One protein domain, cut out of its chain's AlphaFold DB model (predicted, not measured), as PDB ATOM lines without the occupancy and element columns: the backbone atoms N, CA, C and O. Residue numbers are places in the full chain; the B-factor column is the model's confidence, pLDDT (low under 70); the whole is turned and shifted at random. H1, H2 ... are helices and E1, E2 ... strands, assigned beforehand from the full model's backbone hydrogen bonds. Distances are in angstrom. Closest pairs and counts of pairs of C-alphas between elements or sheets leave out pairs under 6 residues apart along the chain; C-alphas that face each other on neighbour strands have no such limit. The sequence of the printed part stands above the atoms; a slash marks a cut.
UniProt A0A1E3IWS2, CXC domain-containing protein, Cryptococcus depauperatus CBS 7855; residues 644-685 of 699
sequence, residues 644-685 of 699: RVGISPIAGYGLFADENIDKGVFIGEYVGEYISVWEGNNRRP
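AT A GLANCE: This is residues 644 to 685 of the 699 residues of the protein "CXC domain-containing protein" of Cryptococcus depauperatus CBS 7855 (UniProt A0A1E3IWS2). This model has little regular structure: a small two-stranded hairpin, E1 and E2, at one end, and a long bare arm that runs from it to one short helix, H1, at the far end. Residues 660 to 666 and residues 668 to 685, of which 677 to 683 belong to H1, stand free. The printed part has 42 residues, 16 of them in named elements, in the order E1, E2, H1, of mixed class. It is extended, with a radius of gyration of the C-alphas of 15.2 A and spans of 40 by 25 by 14 A.

HOW THE PARTS SIT: E1, residues 644 to 647, and E2, residues 653 to 657, are antiparallel neighbours in a hairpin, at 139 degrees between their directions. The C-alphas of Val 645 and Leu 655 face each other at 4.7 A. N 644 and O 656, 2.8 A apart, are within hydrogen-bond range. H1, residues 677 to 683, is apart from E1. In H1 every O i to N i+4 pair is within hydrogen-bond range.

IN THESE COORDINATES: E1 begins at C-alpha 644, (139.748, 168.447, 115.007). E2 is 13.6 A long. H1 is 9.9 A long and ends at C-alpha 683, (124.117, 151.053, 130.433).

THE WHOLE: The two C-alphas farthest apart, of Asn 660 and Trp 678, are 40.2 A apart. The link E1 to E2 is tight and E2 to H1 long, with 19 residues. The printed part has no cut. Residues 684 to 685 have pLDDT under 70.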
ATOM      1  N   ARG A 644     140.586 168.875 116.139       90.19
ATOM      2  CA  ARG A 644     139.748 168.447 115.007       90.19
ATOM      3  C   ARG A 644     139.329 166.992 115.152       90.19
ATOM      4  O   ARG A 644     140.114 166.151 115.574       90.19
ATOM      5  N   VAL A 645     138.101 166.687 114.748       89.38
ATOM      6  CA  VAL A 645     137.633 165.303 114.602       89.38
ATOM      7  C   VAL A 645     138.067 164.778 113.235       89.38
ATOM      8  O   VAL A 645     137.926 165.478 112.233       89.38
ATOM      9  N   GLY A 646     138.584 163.554 113.191       87.31
ATOM     10  CA  GLY A 646     138.991 162.875 111.960       87.31
ATOM     11  C   GLY A 646     138.749 161.369 112.032       87.31
ATOM     12  O   GLY A 646     138.353 160.849 113.074       87.31
ATOM     13  N   ILE A 647     138.990 160.658 110.931       90.38
ATOM     14  CA  ILE A 647     138.936 159.189 110.912       90.38
ATOM     15  C   ILE A 647     140.225 158.652 111.538       90.38
ATOM     16  O   ILE A 647     141.324 159.031 111.138       90.38
ATOM     17  N   SER A 648     140.086 157.795 112.546       89.81
ATOM     18  CA  SER A 648     141.219 157.190 113.241       89.81
ATOM     19  C   SER A 648     141.899 156.135 112.361       89.81
ATOM     20  O   SER A 648     141.197 155.340 111.734       89.81
ATOM     21  N   PRO A 649     143.244 156.049 112.352       87.06
ATOM     22  CA  PRO A 649     143.961 154.979 111.657       87.06
ATOM     23  C   PRO A 649     143.795 153.606 112.329       87.06
ATOM     24  O   PRO A 649     144.175 152.599 111.741       87.06
ATOM     25  N   ILE A 650     143.261 153.558 113.557       91.12
ATOM     26  CA  ILE A 650     142.999 152.314 114.291       91.12
ATOM     27  C   ILE A 650     141.569 151.842 114.010       91.12
ATOM     28  O   ILE A 650     141.367 150.779 113.432       91.12
ATOM     29  N   ALA A 651     140.576 152.627 114.434       86.38
ATOM     30  CA  ALA A 651     139.156 152.350 114.233       86.38
ATOM     31  C   ALA A 651     138.308 153.581 114.590       86.38
ATOM     32  O   ALA A 651     138.624 154.298 115.543       86.38
ATOM     33  N   GLY A 652     137.195 153.787 113.881       89.06
ATOM     34  CA  GLY A 652     136.214 154.818 114.229       89.06
ATOM     35  C   GLY A 652     136.692 156.252 113.988       89.06
ATOM     36  O   GLY A 652     137.541 156.521 113.137       89.06
ATOM     37  N   TYR A 653     136.122 157.183 114.752       88.50
ATOM     38  CA  TYR A 653     136.559 158.577 114.788       88.50
ATOM     39  C   TYR A 653     137.603 158.791 115.888       88.50
ATOM     40  O   TYR A 653     137.561 158.148 116.935       88.50
ATOM     41  N   GLY A 654     138.524 159.719 115.651       89.12
ATOM     42  CA  GLY A 654     139.515 160.190 116.613       89.12
ATOM     43  C   GLY A 654     139.492 161.712 116.749       89.12
ATOM     44  O   GLY A 654     138.947 162.419 115.898       89.12
ATOM     45  N   LEU A 655     140.103 162.207 117.825       89.88
ATOM     46  CA  LEU A 655     140.324 163.630 118.077       89.88
ATOM     47  C   LEU A 655     141.813 163.939 117.906       89.88
ATOM     48  O   LEU A 655     142.656 163.284 118.519       89.88
ATOM     49  N   PHE A 656     142.127 164.925 117.075       90.31
ATOM     50  CA  PHE A 656     143.482 165.270 116.660       90.31
ATOM     51  C   PHE A 656     143.820 166.700 117.060       90.31
ATOM     52  O   PHE A 656     142.954 167.578 117.044       90.31
ATOM     53  N   ALA A 657     145.084 166.929 117.407       92.88
ATOM     54  CA  ALA A 657     145.582 168.251 117.744       92.88
ATOM     55  C   ALA A 657     145.575 169.178 116.518       92.88
ATOM     56  O   ALA A 657     146.048 168.819 115.443       92.88
ATOM     57  N   ASP A 658     145.014 170.364 116.738       92.00
ATOM     58  CA  ASP A 658     144.933 171.534 115.857       92.00
ATOM     59  C   ASP A 658     146.268 172.213 115.508       92.00
ATOM     60  O   ASP A 658     146.438 173.062 114.637       92.00
ATOM     61  N   GLU A 659     147.179 172.004 116.434       90.12
ATOM     62  CA  GLU A 659     148.305 172.867 116.702       90.12
ATOM     63  C   GLU A 659     149.272 172.101 117.596       90.12
ATOM     64  O   GLU A 659     148.942 171.047 118.149       90.12
ATOM     65  N   ASN A 660     150.483 172.627 117.743       90.38
ATOM     66  CA  ASN A 660     151.463 172.034 118.641       90.38
ATOM     67  C   ASN A 660     151.020 172.240 120.096       90.38
ATOM     68  O   ASN A 660     150.806 173.371 120.527       90.38
ATOM     69  N   ILE A 661     150.911 171.144 120.849       87.00
ATOM     70  CA  ILE A 661     150.520 171.151 122.261       87.00
ATOM     71  C   ILE A 661     151.724 170.733 123.105       87.00
ATOM     72  O   ILE A 661     152.221 169.612 122.991       87.00
ATOM     73  N   ASP A 662     152.183 171.631 123.974       83.69
ATOM     74  CA  ASP A 662     153.309 171.360 124.863       83.69
ATOM     75  C   ASP A 662     152.952 170.391 126.000       83.69
ATOM     76  O   ASP A 662     151.828 170.328 126.507       83.69
ATOM     77  N   LYS A 663     153.969 169.683 126.502       83.12
ATOM     78  CA  LYS A 663     153.819 168.765 127.637       83.12
ATOM     79  C   LYS A 663     153.295 169.472 128.893       83.12
ATOM     80  O   LYS A 663     153.971 170.329 129.486       83.12
ATOM     81  N   GLY A 664     152.160 168.978 129.385       76.56
ATOM     82  CA  GLY A 664     151.492 169.458 130.596       76.56
ATOM     83  C   GLY A 664     150.496 170.593 130.356       76.56
ATOM     84  O   GLY A 664     150.039 171.181 131.334       76.56
ATOM     85  N   VAL A 665     150.174 170.903 129.096       81.88
ATOM     86  CA  VAL A 665     149.064 171.791 128.732       81.88
ATOM     87  C   VAL A 665     147.738 171.045 128.885       81.88
ATOM     88  O   VAL A 665     147.622 169.867 128.559       81.88
ATOM     89  N   PHE A 666     146.730 171.739 129.408       83.94
ATOM     90  CA  PHE A 666     145.374 171.215 129.527       83.94
ATOM     91  C   PHE A 666     144.693 171.180 128.151       83.94
ATOM     92  O   PHE A 666     144.620 172.206 127.484       83.94
ATOM     93  N   ILE A 667     144.205 170.006 127.731       87.94
ATOM     94  CA  ILE A 667     143.646 169.785 126.382       87.94
ATOM     95  C   ILE A 667     142.116 169.938 126.353       87.94
ATOM     96  O   ILE A 667     141.547 170.256 125.315       87.94
ATOM     97  N   GLY A 668     141.439 169.751 127.486       85.69
ATOM     98  CA  GLY A 668     139.989 169.895 127.591       85.69
ATOM     99  C   GLY A 668     139.394 169.095 128.747       85.69
ATOM    100  O   GLY A 668     140.036 168.208 129.312       85.69
ATOM    101  N   GLU A 669     138.152 169.420 129.102       86.88
ATOM    102  CA  GLU A 669     137.351 168.633 130.040       86.88
ATOM    103  C   GLU A 669     136.648 167.493 129.292       86.88
ATOM    104  O   GLU A 669     135.997 167.718 128.270       86.88
ATOM    105  N   TYR A 670     136.748 166.267 129.812       87.50
ATOM    106  CA  TYR A 670     135.924 165.161 129.330       87.50
ATOM    107  C   TYR A 670     134.519 165.306 129.915       87.50
ATOM    108  O   TYR A 670     134.265 164.950 131.066       87.50
ATOM    109  N   VAL A 671     133.625 165.881 129.120       86.25
ATOM    110  CA  VAL A 671     132.246 166.167 129.514       86.25
ATOM    111  C   VAL A 671     131.306 165.048 129.081       86.25
ATOM    112  O   VAL A 671     131.497 164.418 128.042       86.25
ATOM    113  N   GLY A 672     130.268 164.815 129.874       86.25
ATOM    114  CA  GLY A 672     129.282 163.778 129.600       86.25
ATOM    115  C   GLY A 672     128.068 163.886 130.504       86.25
ATOM    116  O   GLY A 672     127.895 164.853 131.250       86.25
ATOM    117  N   GLU A 673     127.228 162.865 130.451       83.88
ATOM    118  CA  GLU A 673     126.170 162.703 131.434       83.88
ATOM    119  C   GLU A 673     126.766 162.210 132.759       83.88
ATOM    120  O   GLU A 673     127.483 161.211 132.810       83.88
ATOM    121  N   TYR A 674     126.479 162.929 133.839       81.75
ATOM    122  CA  TYR A 674     126.731 162.506 135.206       81.75
ATOM    123  C   TYR A 674     125.546 161.647 135.647       81.75
ATOM    124  O   TYR A 674     124.437 162.153 135.795       81.75
ATOM    125  N   ILE A 675     125.785 160.346 135.785       80.56
ATOM    126  CA  ILE A 675     124.786 159.312 136.082       80.56
ATOM    127  C   ILE A 675     125.154 158.578 137.369       80.56
ATOM    128  O   ILE A 675     126.326 158.552 137.761       80.56
ATOM    129  N   SER A 676     124.175 157.948 138.018       79.12
ATOM    130  CA  SER A 676     124.455 157.116 139.186       79.12
ATOM    131  C   SER A 676     125.270 155.871 138.808       79.12
ATOM    132  O   SER A 676     125.325 155.441 137.653       79.12
ATOM    133  N   VAL A 677     125.894 155.242 139.808       78.31
ATOM    134  CA  VAL A 677     126.578 153.951 139.619       78.31
ATOM    135  C   VAL A 677     125.597 152.876 139.134       78.31
ATOM    136  O   VAL A 677     125.974 152.018 138.337       78.31
ATOM    137  N   TRP A 678     124.343 152.930 139.591       79.88
ATOM    138  CA  TRP A 678     123.287 152.011 139.171       79.88
ATOM    139  C   TRP A 678     122.969 152.186 137.682       79.88
ATOM    140  O   TRP A 678     123.056 151.221 136.923       79.88
ATOM    141  N   GLU A 679     122.723 153.422 137.246       81.12
ATOM    142  CA  GLU A 679     122.449 153.748 135.844       81.12
ATOM    143  C   GLU A 679     123.651 153.407 134.953       81.12
ATOM    144  O   GLU A 679     123.506 152.799 133.891       81.12
ATOM    145  N   GLY A 680     124.867 153.696 135.421       80.88
ATOM    146  CA  GLY A 680     126.095 153.304 134.736       80.88
ATOM    147  C   GLY A 680     126.194 151.792 134.533       80.88
ATOM    148  O   GLY A 680     126.514 151.342 133.434       80.88
ATOM    149  N   ASN A 681     125.869 150.992 135.553       78.19
ATOM    150  CA  ASN A 681     125.857 149.531 135.449       78.19
ATOM    151  C   ASN A 681     124.761 149.005 134.512       78.19
ATOM    152  O   ASN A 681     124.981 148.003 133.830       78.19
ATOM    153  N   ASN A 682     123.618 149.685 134.428       74.19
ATOM    154  CA  ASN A 682     122.544 149.316 133.507       74.19
ATOM    155  C   ASN A 682     122.867 149.635 132.048       74.19
ATOM    156  O   ASN A 682     122.442 148.890 131.170       74.19
ATOM    157  N   ARG A 683     123.659 150.684 131.784       75.00
ATOM    158  CA  ARG A 683     124.117 151.053 130.433       75.00
ATOM    159  C   ARG A 683     125.312 150.230 129.931       75.00
ATOM    160  O   ARG A 683     125.483 150.096 128.723       75.00
ATOM    161  N   ARG A 684     126.107 149.633 130.830       65.38
ATOM    162  CA  ARG A 684     127.281 148.784 130.509       65.38
ATOM    163  C   ARG A 684     127.064 147.565 129.586       65.38
ATOM    164  O   ARG A 684     128.049 147.173 128.970       65.38
ATOM    165  N   PRO A 685     125.883 146.918 129.474       55.25
ATOM    166  CA  PRO A 685     125.677 145.812 128.530       55.25
ATOM    167  C   PRO A 685     125.813 146.236 127.064       55.25
ATOM    168  O   PRO A 685     126.009 145.390 126.199       55.25
TER     169      PRO A 685